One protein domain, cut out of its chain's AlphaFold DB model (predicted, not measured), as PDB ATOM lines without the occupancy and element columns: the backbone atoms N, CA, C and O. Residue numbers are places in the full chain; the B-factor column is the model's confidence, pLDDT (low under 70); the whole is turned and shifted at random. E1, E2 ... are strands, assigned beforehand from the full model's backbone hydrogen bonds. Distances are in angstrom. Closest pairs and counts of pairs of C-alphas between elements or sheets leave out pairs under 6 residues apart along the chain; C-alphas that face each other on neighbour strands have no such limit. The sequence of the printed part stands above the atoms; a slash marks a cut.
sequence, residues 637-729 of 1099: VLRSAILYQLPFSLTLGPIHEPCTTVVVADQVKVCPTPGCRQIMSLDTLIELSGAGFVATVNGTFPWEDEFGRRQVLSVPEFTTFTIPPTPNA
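Overview. This is residues 637 to 729 of the 1099 residues of an uncharacterized protein of Leptolyngbyaceae cyanobacterium CCMR0082 (UniProt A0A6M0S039). A long, narrow and twisted sheet of four antiparallel strands, in the order E1 - E5 - E6 - E7, makes the length of the domain, and at one end of it a small two-stranded sheet, E2 with E4, turns off to the side, leading to E3 and its loop. After E7, residues 721 to 729 fold back over one face of the long sheet. The printed part has 93 residues with no named helix and seven strands, E1 to E7 in that order along the chain; the class is all strand. The whole is loose, with a radius of gyration of the C-alphas of 16.4 A, and spans 49 by 33 by 20 A.

Along the chain. E1, residues 637 to 648, begins with C-alpha 637 at (42.943, 17.394, 3.247) and is 33.1 A long. E2 is residues 650 to 652, E3 residues 663 to 665 and E4 residues 668 to 670; each has 3 residues. E5, residues 678 to 689, is 34.8 A long. E6, residues 692 to 704, is the longest strand with 13 residues and 39.5 A; its C-alpha 704 is at (50.522, 28.246, 41.843). E7, residues 710 to 720, is 29.9 A long and ends with C-alpha 720 at (40.448, 13.214, 19.316).

Arrangement. E1 and E7 are the edge strands of the four-stranded sheet. E1 and E5 are antiparallel at 163 degrees, with N 640 and O 686 2.8 A apart, within hydrogen-bond range. E5 and E6 form a hairpin at 165 degrees, with N 683 and O 698 at 2.8 A. E6 and E7 form another at 166 degrees, with N 703 and O 711 at 2.7 A. E5, E6 and E7 are a meander, each strand the antiparallel neighbour of the one before. E1 runs on into E2 across one residue, at 83 degrees. E2 and E4 are antiparallel at 172 degrees, with N 652 and O 668 at 2.8 A. E3 pairs with no named strand, but residues 655 to 656 pair with residues 663 to 665 of E3, antiparallel; E3 runs on into E4 at 36 degrees. The closest C-alphas of E4 and E6 are those of Val 670 and Trp 703, 6.5 A apart. E1 and E4 are only just apart, at 8.0 A.

Size, cuts and confidence. The C-alphas farthest apart are those of Gly 690 and Phe 707, 51.1 A. The printed part has no cut, and no link between named strands is long. The mean pLDDT of the printed part is 77.9; 22 residues are under 70, among them 658 to 662 and 720 to 729.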
ATOM      1  N   VAL A 637      43.487  17.325   1.884       81.25
ATOM      2  CA  VAL A 637      42.943  17.394   3.247       81.25
ATOM      3  C   VAL A 637      42.625  18.832   3.635       81.25
ATOM      4  O   VAL A 637      43.272  19.772   3.186       81.25
ATOM      5  N   LEU A 638      41.636  19.025   4.497       79.75
ATOM      6  CA  LEU A 638      41.254  20.334   5.029       79.75
ATOM      7  C   LEU A 638      41.794  20.483   6.459       79.75
ATOM      8  O   LEU A 638      41.471  19.668   7.321       79.75
ATOM      9  N   ARG A 639      42.594  21.523   6.729       83.69
ATOM     10  CA  ARG A 639      43.255  21.775   8.027       83.69
ATOM     11  C   ARG A 639      42.814  23.076   8.695       83.69
ATOM     12  O   ARG A 639      42.685  24.096   8.032       83.69
ATOM     13  N   SER A 640      42.605  23.073  10.010       81.25
ATOM     14  CA  SER A 640      42.258  24.271  10.794       81.25
ATOM     15  C   SER A 640      42.974  24.284  12.139       81.25
ATOM     16  O   SER A 640      43.308  23.231  12.667       81.25
ATOM     17  N   ALA A 641      43.185  25.462  12.723       83.94
ATOM     18  CA  ALA A 641      43.729  25.610  14.068       83.94
ATOM     19  C   ALA A 641      42.842  26.538  14.906       83.94
ATOM     20  O   ALA A 641      42.512  27.648  14.480       83.94
ATOM     21  N   ILE A 642      42.454  26.092  16.102       80.75
ATOM     22  CA  ILE A 642      41.561  26.825  17.005       80.75
ATOM     23  C   ILE A 642      42.148  26.850  18.416       80.75
ATOM     24  O   ILE A 642      42.413  25.806  19.003       80.75
ATOM     25  N   LEU A 643      42.272  28.048  18.987       85.88
ATOM     26  CA  LEU A 643      42.651  28.249  20.385       85.88
ATOM     27  C   LEU A 643      41.405  28.427  21.268       85.88
ATOM     28  O   LEU A 643      40.651  29.401  21.121       85.88
ATOM     29  N   TYR A 644      41.224  27.530  22.239       84.38
ATOM     30  CA  TYR A 644      40.211  27.648  23.291       84.38
ATOM     31  C   TYR A 644      40.839  28.116  24.605       84.38
ATOM     32  O   TYR A 644      41.876  27.617  25.018       84.38
ATOM     33  N   GLN A 645      40.186  29.053  25.295       87.38
ATOM     34  CA  GLN A 645      40.601  29.522  26.620       87.38
ATOM     35  C   GLN A 645      39.487  29.250  27.621       87.38
ATOM     36  O   GLN A 645      38.447  29.912  27.591       87.38
ATOM     37  N   LEU A 646      39.681  28.243  28.471       85.06
ATOM     38  CA  LEU A 646      38.606  27.645  29.254       85.06
ATOM     39  C   LEU A 646      38.894  27.697  30.756       85.06
ATOM     40  O   LEU A 646      39.979  27.302  31.188       85.06
ATOM     41  N   PRO A 647      37.938  28.184  31.570       86.69
ATOM     42  CA  PRO A 647      38.113  28.276  33.006       86.69
ATOM     43  C   PRO A 647      37.875  26.918  33.681       86.69
ATOM     44  O   PRO A 647      36.792  26.348  33.557       86.69
ATOM     45  N   PHE A 648      38.841  26.440  34.463       88.06
ATOM     46  CA  PHE A 648      38.798  25.137  35.120       88.06
ATOM     47  C   PHE A 648      39.317  25.174  36.561       88.06
ATOM     48  O   PHE A 648      39.994  26.108  36.987       88.06
ATOM     49  N   SER A 649      38.974  24.137  37.313       83.75
ATOM     50  CA  SER A 649      39.499  23.846  38.645       83.75
ATOM     51  C   SER A 649      39.652  22.338  38.745       83.75
ATOM     52  O   SER A 649      38.758  21.612  38.308       83.75
ATOM     53  N   LEU A 650      40.750  21.863  39.316       85.88
ATOM     54  CA  LEU A 650      41.055  20.436  39.371       85.88
ATOM     55  C   LEU A 650      41.665  20.101  40.727       85.88
ATOM     56  O   LEU A 650      42.480  20.858  41.247       85.88
ATOM     57  N   THR A 651      41.255  18.982  41.315       85.94
ATOM     58  CA  THR A 651      41.874  18.435  42.526       85.94
ATOM     59  C   THR A 651      42.327  17.017  42.225       85.94
ATOM     60  O   THR A 651      41.507  16.180  41.863       85.94
ATOM     61  N   LEU A 652      43.622  16.769  42.363       85.38
ATOM     62  CA  LEU A 652      44.262  15.491  42.073       85.38
ATOM     63  C   LEU A 652      44.662  14.805  43.378       85.38
ATOM     64  O   LEU A 652      44.974  15.485  44.355       85.38
ATOM     65  N   GLY A 653      44.596  13.470  43.390       78.12
ATOM     66  CA  GLY A 653      44.973  12.623  44.529       78.12
ATOM     67  C   GLY A 653      46.476  12.661  44.832       78.12
ATOM     68  O   GLY A 653      47.156  13.591  44.387       78.12
ATOM     69  N   PRO A 654      47.012  11.678  45.581       83.00
ATOM     70  CA  PRO A 654      48.427  11.687  45.900       83.00
ATOM     71  C   PRO A 654      49.244  11.666  44.608       83.00
ATOM     72  O   PRO A 654      49.068  10.790  43.762       83.00
ATOM     73  N   ILE A 655      50.103  12.665  44.443       84.75
ATOM     74  CA  ILE A 655      51.026  12.743  43.318       84.75
ATOM     75  C   ILE A 655      52.217  11.878  43.678       84.75
ATOM     76  O   ILE A 655      52.815  12.060  44.739       84.75
ATOM     77  N   HIS A 656      52.553  10.943  42.802       78.94
ATOM     78  CA  HIS A 656      53.721  10.092  42.931       78.94
ATOM     79  C   HIS A 656      54.829  10.562  41.998       78.94
ATOM     80  O   HIS A 656      54.568  11.120  40.934       78.94
ATOM     81  N   GLU A 657      56.073  10.285  42.367       71.38
ATOM     82  CA  GLU A 657      57.180  10.437  41.432       71.38
ATOM     83  C   GLU A 657      57.030   9.414  40.287       71.38
ATOM     84  O   GLU A 657      56.820   8.227  40.577       71.38
ATOM     85  N   PRO A 658      57.131   9.838  39.008       66.75
ATOM     86  CA  PRO A 658      56.954   8.963  37.856       66.75
ATOM     87  C   PRO A 658      57.760   7.669  37.974       66.75
ATOM     88  O   PRO A 658      58.935   7.679  38.329       66.75
ATOM     89  N   CYS A 659      57.106   6.544  37.682       60.19
ATOM     90  CA  CYS A 659      57.687   5.199  37.763       60.19
ATOM     91  C   CYS A 659      58.140   4.747  39.167       60.19
ATOM     92  O   CYS A 659      58.838   3.738  39.279       60.19
ATOM     93  N   THR A 660      57.725   5.424  40.244       63.97
ATOM     94  CA  THR A 660      58.016   5.005  41.624       63.97
ATOM     95  C   THR A 660      56.753   4.965  42.491       63.97
ATOM     96  O   THR A 660      55.680   5.416  42.096       63.97
ATOM     97  N   THR A 661      56.880   4.441  43.709       64.25
ATOM     98  CA  THR A 661      55.810   4.447  44.719       64.25
ATOM     99  C   THR A 661      55.865   5.660  45.654       64.25
ATOM    100  O   THR A 661      55.008   5.793  46.527       64.25
ATOM    101  N   VAL A 662      56.845   6.553  45.489       65.88
ATOM    102  CA  VAL A 662      57.084   7.685  46.394       65.88
ATOM    103  C   VAL A 662      56.015   8.754  46.190       65.88
ATOM    104  O   VAL A 662      55.865   9.256  45.082       65.88
ATOM    105  N   VAL A 663      55.292   9.115  47.254       73.06
ATOM    106  CA  VAL A 663      54.297  10.202  47.252       73.06
ATOM    107  C   VAL A 663      55.002  11.539  47.492       73.06
ATOM    108  O   VAL A 663      55.673  11.705  48.509       73.06
ATOM    109  N   VAL A 664      54.832  12.494  46.576       71.56
ATOM    110  CA  VAL A 664      55.413  13.848  46.650       71.56
ATOM    111  C   VAL A 664      54.429  14.913  47.135       71.56
ATOM    112  O   VAL A 664      54.850  15.877  47.764       71.56
ATOM    113  N   ALA A 665      53.126  14.720  46.927       75.69
ATOM    114  CA  ALA A 665      52.076  15.469  47.620       75.69
ATOM    115  C   ALA A 665      50.878  14.578  47.889       75.69
ATOM    116  O   ALA A 665      50.505  13.780  47.037       75.69
ATOM    117  N   ASP A 666      50.237  14.786  49.037       79.75
ATOM    118  CA  ASP A 666      48.999  14.094  49.403       79.75
ATOM    119  C   ASP A 666      47.830  14.504  48.481       79.75
ATOM    120  O   ASP A 666      46.920  13.713  48.226       79.75
ATOM    121  N   GLN A 667      47.848  15.746  47.985       83.94
ATOM    122  CA  GLN A 667      46.831  16.305  47.098       83.94
ATOM    123  C   GLN A 667      47.374  17.541  46.370       83.94
ATOM    124  O   GLN A 667      48.064  18.358  46.975       83.94
ATOM    125  N   VAL A 668      47.003  17.730  45.100       85.88
ATOM    126  CA  VAL A 668      47.260  18.981  44.360       85.88
ATOM    127  C   VAL A 668      45.947  19.638  43.967       85.88
ATOM    128  O   VAL A 668      45.048  18.983  43.444       85.88
ATOM    129  N   LYS A 669      45.838  20.952  44.198       86.06
ATOM    130  CA  LYS A 669      44.677  21.764  43.814       86.06
ATOM    131  C   LYS A 669      45.075  22.835  42.809       86.06
ATOM    132  O   LYS A 669      45.910  23.688  43.092       86.06
ATOM    133  N   VAL A 670      44.417  22.833  41.658       84.25
ATOM    134  CA  VAL A 670      44.372  23.972  40.741       84.25
ATOM    135  C   VAL A 670      43.181  24.830  41.167       84.25
ATOM    136  O   VAL A 670      42.042  24.376  41.066       84.25
ATOM    137  N   CYS A 671      43.459  26.044  41.660       77.12
ATOM    138  CA  CYS A 671      42.496  26.962  42.288       77.12
ATOM    139  C   CYS A 671      41.916  26.444  43.625       77.12
ATOM    140  O   CYS A 671      40.800  25.931  43.664       77.12
ATOM    141  N   PRO A 672      42.640  26.609  44.750       69.50
ATOM    142  CA  PRO A 672      42.267  26.022  46.042       69.50
ATOM    143  C   PRO A 672      41.054  26.685  46.718       69.50
ATOM    144  O   PRO A 672      40.419  26.079  47.581       69.50
ATOM    145  N   THR A 673      40.721  27.926  46.353       77.75
ATOM    146  CA  THR A 673      39.577  28.664  46.908       77.75
ATOM    147  C   THR A 673      38.267  28.308  46.198       77.75
ATOM    148  O   THR A 673      38.214  28.385  44.967       77.75
ATOM    149  N   PRO A 674      37.179  28.015  46.939       69.94
ATOM    150  CA  PRO A 674      35.856  27.798  46.355       69.94
ATOM    151  C   PRO A 674      35.439  28.955  45.435       69.94
ATOM    152  O   PRO A 674      35.469  30.117  45.839       69.94
ATOM    153  N   GLY A 675      35.062  28.641  44.193       66.50
ATOM    154  CA  GLY A 675      34.663  29.626  43.177       66.50
ATOM    155  C   GLY A 675      35.806  30.206  42.334       66.50
ATOM    156  O   GLY A 675      35.533  30.921  41.371       66.50
ATOM    157  N   CYS A 676      37.065  29.884  42.637       78.31
ATOM    158  CA  CYS A 676      38.215  30.276  41.824       78.31
ATOM    159  C   CYS A 676      38.346  29.369  40.588       78.31
ATOM    160  O   CYS A 676      38.113  28.163  40.677       78.31
ATOM    161  N   ARG A 677      38.692  29.951  39.433       80.38
ATOM    162  CA  ARG A 677      38.906  29.217  38.177       80.38
ATOM    163  C   ARG A 677      40.168  29.704  37.477       80.38
ATOM    164  O   ARG A 677      40.348  30.909  37.313       80.38
ATOM    165  N   GLN A 678      40.984  28.758  37.026       86.38
ATOM    166  CA  GLN A 678      42.194  28.997  36.252       86.38
ATOM    167  C   GLN A 678      41.892  28.916  34.764       86.38
ATOM    168  O   GLN A 678      41.036  28.136  34.371       86.38
ATOM    169  N   ILE A 679      42.590  29.679  33.923       89.62
ATOM    170  CA  ILE A 679      42.424  29.573  32.469       89.62
ATOM    171  C   ILE A 679      43.396  28.536  31.904       89.62
ATOM    172  O   ILE A 679      44.609  28.668  32.070       89.62
ATOM    173  N   MET A 680      42.848  27.538  31.212       90.88
ATOM    174  CA  MET A 680      43.584  26.613  30.354       90.88
ATOM    175  C   MET A 680      43.468  27.063  28.900       90.88
ATOM    176  O   MET A 680      42.362  27.294  28.415       90.88
ATOM    177  N   SER A 681      44.603  27.194  28.224       92.44
ATOM    178  CA  SER A 681      44.697  27.440  26.785       92.44
ATOM    179  C   SER A 681      44.858  26.101  26.071       92.44
ATOM    180  O   SER A 681      45.754  25.349  26.434       92.44
ATOM    181  N   LEU A 682      43.988  25.794  25.111       89.88
ATOM    182  CA  LEU A 682      43.978  24.553  24.338       89.88
ATOM    183  C   LEU A 682      44.096  24.889  22.850       89.88
ATOM    184  O   LEU A 682      43.127  25.347  22.242       89.88
ATOM    185  N   ASP A 683      45.277  24.669  22.289       89.69
ATOM    186  CA  ASP A 683      45.565  24.778  20.864       89.69
ATOM    187  C   ASP A 683      45.135  23.485  20.171       89.69
ATOM    188  O   ASP A 683      45.696  22.421  20.414       89.69
ATOM    189  N   THR A 684      44.098  23.570  19.343       84.88
ATOM    190  CA  THR A 684      43.481  22.425  18.663       84.88
ATOM    191  C   THR A 684      43.748  22.512  17.168       84.88
ATOM    192  O   THR A 684      43.176  23.369  16.496       84.88
ATOM    193  N   LEU A 685      44.601  21.634  16.651       86.38
ATOM    194  CA  LEU A 685      44.809  21.430  15.220       86.38
ATOM    195  C   LEU A 685      43.797  20.399  14.725       86.38
ATOM    196  O   LEU A 685      43.689  19.338  15.316       86.38
ATOM    197  N   ILE A 686      43.067  20.697  13.660       79.19
ATOM    198  CA  ILE A 686      41.992  19.873  13.115       79.19
ATOM    199  C   ILE A 686      42.321  19.505  11.675       79.19
ATOM    200  O   ILE A 686      42.696  20.378  10.897       79.19
ATOM    201  N   GLU A 687      42.097  18.249  11.308       82.31
ATOM    202  CA  GLU A 687      42.221  17.717   9.956       82.31
ATOM    203  C   GLU A 687      40.939  16.988   9.534       82.31
ATOM    204  O   GLU A 687      40.326  16.247  10.308       82.31
ATOM    205  N   LEU A 688      40.541  17.196   8.282       75.75
ATOM    206  CA  LEU A 688      39.405  16.559   7.626       75.75
ATOM    207  C   LEU A 688      39.876  15.916   6.321       75.75
ATOM    208  O   LEU A 688      40.452  16.586   5.463       75.75
ATOM    209  N   SER A 689      39.611  14.623   6.169       76.00
ATOM    210  CA  SER A 689      39.941  13.847   4.970       76.00
ATOM    211  C   SER A 689      38.951  12.702   4.771       76.00
ATOM    212  O   SER A 689      38.041  12.501   5.581       76.00
ATOM    213  N   GLY A 690      39.170  11.896   3.733       65.75
ATOM    214  CA  GLY A 690      38.391  10.691   3.460       65.75
ATOM    215  C   GLY A 690      38.470   9.690   4.604       65.75
ATOM    216  O   GLY A 690      37.494   9.002   4.861       65.75
ATOM    217  N   ALA A 691      39.569   9.684   5.368       63.09
ATOM    218  CA  ALA A 691      39.719   8.869   6.572       63.09
ATOM    219  C   ALA A 691      38.880   9.374   7.765       63.09
ATOM    220  O   ALA A 691      38.646   8.630   8.718       63.09
ATOM    221  N   GLY A 692      38.370  10.609   7.709       62.03
ATOM    222  CA  GLY A 692      37.476  11.189   8.707       62.03
ATOM    223  C   GLY A 692      38.028  12.454   9.358       62.03
ATOM    224  O   GLY A 692      38.742  13.239   8.737       62.03
ATOM    225  N   PHE A 693      37.629  12.663  10.612       70.81
ATOM    226  CA  PHE A 693      38.006  13.809  11.430       70.81
ATOM    227  C   PHE A 693      39.119  13.429  12.409       70.81
ATOM    228  O   PHE A 693      39.004  12.428  13.118       70.81
ATOM    229  N   VAL A 694      40.149  14.266  12.502       72.25
ATOM    230  CA  VAL A 694      41.215  14.151  13.504       72.25
ATOM    231  C   VAL A 694      41.458  15.526  14.111       72.25
ATOM    232  O   VAL A 694      41.550  16.507  13.382       72.25
ATOM    233  N   ALA A 695      41.574  15.621  15.433       77.44
ATOM    234  CA  ALA A 695      42.018  16.834  16.099       77.44
ATOM    235  C   ALA A 695      43.111  16.552  17.126       77.44
ATOM    236  O   ALA A 695      42.899  15.804  18.074       77.44
ATOM    237  N   THR A 696      44.265  17.185  16.966       84.69
ATOM    238  CA  THR A 696      45.382  17.130  17.909       84.69
ATOM    239  C   THR A 696      45.325  18.348  18.820       84.69
ATOM    240  O   THR A 696      45.287  19.485  18.349       84.69
ATOM    241  N   VAL A 697      45.300  18.120  20.129       86.31
ATOM    242  CA  VAL A 697      45.110  19.163  21.139       86.31
ATOM    243  C   VAL A 697      46.348  19.270  22.018       86.31
ATOM    244  O   VAL A 697      46.756  18.306  22.661       86.31
ATOM    245  N   ASN A 698      46.887  20.483  22.107       89.19
ATOM    246  CA  ASN A 698      47.976  20.853  23.000       89.19
ATOM    247  C   ASN A 698      47.479  21.864  24.037       89.19
ATOM    248  O   ASN A 698      46.895  22.886  23.687       89.19
ATOM    249  N   GLY A 699      47.689  21.586  25.326       89.38
ATOM    250  CA  GLY A 699      47.152  22.416  26.407       89.38
ATOM    251  C   GLY A 699      48.214  23.067  27.285       89.38
ATOM    252  O   GLY A 699      49.241  22.462  27.570       89.38
ATOM    253  N   THR A 700      47.956  24.279  27.781       94.12
ATOM    254  CA  THR A 700      48.797  24.956  28.783       94.12
ATOM    255  C   THR A 700      47.969  25.734  29.806       94.12
ATOM    256  O   THR A 700      46.895  26.250  29.496       94.12
ATOM    257  N   PHE A 701      48.449  25.845  31.045       93.69
ATOM    258  CA  PHE A 701      47.811  26.668  32.079       93.69
ATOM    259  C   PHE A 701      48.820  27.149  33.135       93.69
ATOM    260  O   PHE A 701      49.767  26.431  33.455       93.69
ATOM    261  N   PRO A 702      48.635  28.340  33.732       90.12
ATOM    262  CA  PRO A 702      49.429  28.749  34.885       90.12
ATOM    263  C   PRO A 702      48.981  27.998  36.147       90.12
ATOM    264  O   PRO A 702      47.786  27.799  36.346       90.12
ATOM    265  N   TRP A 703      49.897  27.649  37.039       88.81
ATOM    266  CA  TRP A 703      49.623  27.001  38.321       88.81
ATOM    267  C   TRP A 703      50.453  27.641  39.436       88.81
ATOM    268  O   TRP A 703      51.584  28.062  39.199       88.81
ATOM    269  N   GLU A 704      49.874  27.736  40.633       83.94
ATOM    270  CA  GLU A 704      50.522  28.246  41.843       83.94
ATOM    271  C   GLU A 704      50.497  27.153  42.919       83.94
ATOM    272  O   GLU A 704      49.442  26.556  43.148       83.94
ATOM    273  N   ASP A 705      51.641  26.873  43.545       76.38
ATOM    274  CA  ASP A 705      51.749  25.865  44.607       76.38
ATOM    275  C   ASP A 705      51.259  26.378  45.978       76.38
ATOM    276  O   ASP A 705      50.936  27.555  46.151       76.38
ATOM    277  N   GLU A 706      51.234  25.503  46.992       70.31
ATOM    278  CA  GLU A 706      50.829  25.864  48.366       70.31
ATOM    279  C   GLU A 706      51.765  26.888  49.041       70.31
ATOM    280  O   GLU A 706      51.443  27.427  50.103       70.31
ATOM    281  N   PHE A 707      52.907  27.192  48.416       68.88
ATOM    282  CA  PHE A 707      53.919  28.134  48.887       68.88
ATOM    283  C   PHE A 707      53.915  29.463  48.105       68.88
ATOM    284  O   PHE A 707      54.754  30.326  48.371       68.88
ATOM    285  N   GLY A 708      52.979  29.657  47.166       70.00
ATOM    286  CA  GLY A 708      52.791  30.904  46.417       70.00
ATOM    287  C   GLY A 708      53.671  31.071  45.170       70.00
ATOM    288  O   GLY A 708      53.837  32.191  44.676       70.00
ATOM    289  N   ARG A 709      54.277  29.997  44.645       71.12
ATOM    290  CA  ARG A 709      55.136  30.047  43.444       71.12
ATOM    291  C   ARG A 709      54.356  29.713  42.182       71.12
ATOM    292  O   ARG A 709      53.737  28.660  42.108       71.12
ATOM    293  N   ARG A 710      54.462  30.568  41.158       79.44
ATOM    294  CA  ARG A 710      53.761  30.422  39.869       79.44
ATOM    295  C   ARG A 710      54.623  29.796  38.777       79.44
ATOM    296  O   ARG A 710      55.753  30.234  38.571       79.44
ATOM    297  N   GLN A 711      54.060  28.852  38.027       82.88
ATOM    298  CA  GLN A 711      54.657  28.228  36.838       82.88
ATOM    299  C   GLN A 711      53.604  28.017  35.739       82.88
ATOM    300  O   GLN A 711      52.414  28.069  36.025       82.88
ATOM    301  N   VAL A 712      54.017  27.792  34.489       89.19
ATOM    302  CA  VAL A 712      53.112  27.382  33.399       89.19
ATOM    303  C   VAL A 712      53.325  25.899  33.136       89.19
ATOM    304  O   VAL A 712      54.450  25.483  32.870       89.19
ATOM    305  N   LEU A 713      52.255  25.119  33.239       90.62
ATOM    306  CA  LEU A 713      52.253  23.675  33.042       90.62
ATOM    307  C   LEU A 713      51.596  23.331  31.706       90.62
ATOM    308  O   LEU A 713      50.687  24.036  31.259       90.62
ATOM    309  N   SER A 714      52.044  22.235  31.096       90.25
ATOM    310  CA  SER A 714      51.494  21.704  29.848       90.25
ATOM    311  C   SER A 714      50.627  20.477  30.111       90.25
ATOM    312  O   SER A 714      50.964  19.627  30.935       90.25
ATOM    313  N   VAL A 715      49.517  20.386  29.390       87.25
ATOM    314  CA  VAL A 715      48.711  19.173  29.251       87.25
ATOM    315  C   VAL A 715      49.397  18.289  28.209       87.25
ATOM    316  O   VAL A 715      49.759  18.817  27.154       87.25
ATOM    317  N   PRO A 716      49.590  16.985  28.467       83.62
ATOM    318  CA  PRO A 716      50.081  16.058  27.454       83.62
ATOM    319  C   PRO A 716      49.218  16.103  26.194       83.62
ATOM    320  O   PRO A 716      47.992  16.181  26.293       83.62
ATOM    321  N   GLU A 717      49.866  16.065  25.031       84.06
ATOM    322  CA  GLU A 717      49.179  16.060  23.742       84.06
ATOM    323  C   GLU A 717      48.220  14.870  23.655       84.06
ATOM    324  O   GLU A 717      48.558  13.747  24.041       84.06
ATOM    325  N   PHE A 718      47.021  15.117  23.139       77.94
ATOM    326  CA  PHE A 718      46.059  14.063  22.855       77.94
ATOM    327  C   PHE A 718      45.367  14.309  21.523       77.94
ATOM    328  O   PHE A 718      45.185  15.448  21.091       77.94
ATOM    329  N   THR A 719      44.963  13.215  20.888       71.81
ATOM    330  CA  THR A 719      44.245  13.241  19.618       71.81
ATOM    331  C   THR A 719      42.811  12.801  19.847       71.81
ATOM    332  O   THR A 719      42.568  11.747  20.432       71.81
ATOM    333  N   THR A 720      41.856  13.590  19.370       60.56
ATOM    334  CA  THR A 720      40.448  13.214  19.316       60.56
ATOM    335  C   THR A 720      40.077  12.884  17.877       60.56
ATOM    336  O   THR A 720      40.400  13.609  16.941       60.56
ATOM    337  N   PHE A 721      39.366  11.780  17.684       59.59
ATOM    338  CA  PHE A 721      38.798  11.405  16.382       59.59
ATOM    339  C   PHE A 721      37.353  11.912  16.228       59.59
ATOM    340  O   PHE A 721      36.636  11.577  15.290       59.59
ATOM    341  N   THR A 722      36.916  12.738  17.182       52.81
ATOM    342  CA  THR A 722      35.599  13.370  17.252       52.81
ATOM    343  C   THR A 722      35.762  14.839  17.662       52.81
ATOM    344  O   THR A 722      36.629  15.170  18.475       52.81
ATOM    345  N   ILE A 723      34.948  15.748  17.107       52.19
ATOM    346  CA  ILE A 723      34.866  17.130  17.618       52.19
ATOM    347  C   ILE A 723      34.249  17.082  19.022       52.19
ATOM    348  O   ILE A 723      33.176  16.493  19.192       52.19
ATOM    349  N   PRO A 724      34.872  17.727  20.021       56.25
ATOM    350  CA  PRO A 724      34.282  17.868  21.343       56.25
ATOM    351  C   PRO A 724      32.912  18.561  21.256       56.25
ATOM    352  O   PRO A 724      32.820  19.639  20.673       56.25
ATOM    353  N   PRO A 725      31.846  18.020  21.869       53.22
ATOM    354  CA  PRO A 725      30.490  18.566  21.724       53.22
ATOM    355  C   PRO A 725      30.297  19.918  22.419       53.22
ATOM    356  O   PRO A 725      29.371  20.668  22.122       53.22
ATOM    357  N   THR A 726      31.169  20.252  23.370       61.38
ATOM    358  CA  THR A 726      31.226  21.573  24.000       61.38
ATOM    359  C   THR A 726      32.675  21.918  24.328       61.38
ATOM    360  O   THR A 726      33.486  21.008  24.526       61.38
ATOM    361  N   PRO A 727      33.012  23.208  24.509       67.81
ATOM    362  CA  PRO A 727      34.313  23.569  25.056       67.81
ATOM    363  C   PRO A 727      34.565  22.896  26.415       67.81
ATOM    364  O   PRO A 727      35.671  22.461  26.696       67.81
ATOM    365  N   ASN A 728      33.525  22.702  27.233       65.81
ATOM    366  CA  ASN A 728      33.652  21.988  28.506       65.81
ATOM    367  C   ASN A 728      33.992  20.500  28.338       65.81
ATOM    368  O   ASN A 728      34.636  19.949  29.218       65.81
ATOM    369  N   ALA A 729      33.591  19.856  27.239       63.16
ATOM    370  CA  ALA A 729      33.975  18.477  26.939       63.16
ATOM    371  C   ALA A 729      35.445  18.390  26.503       63.16
ATOM    372  O   ALA A 729      36.163  17.508  26.956       63.16
TER     373      ALA A 729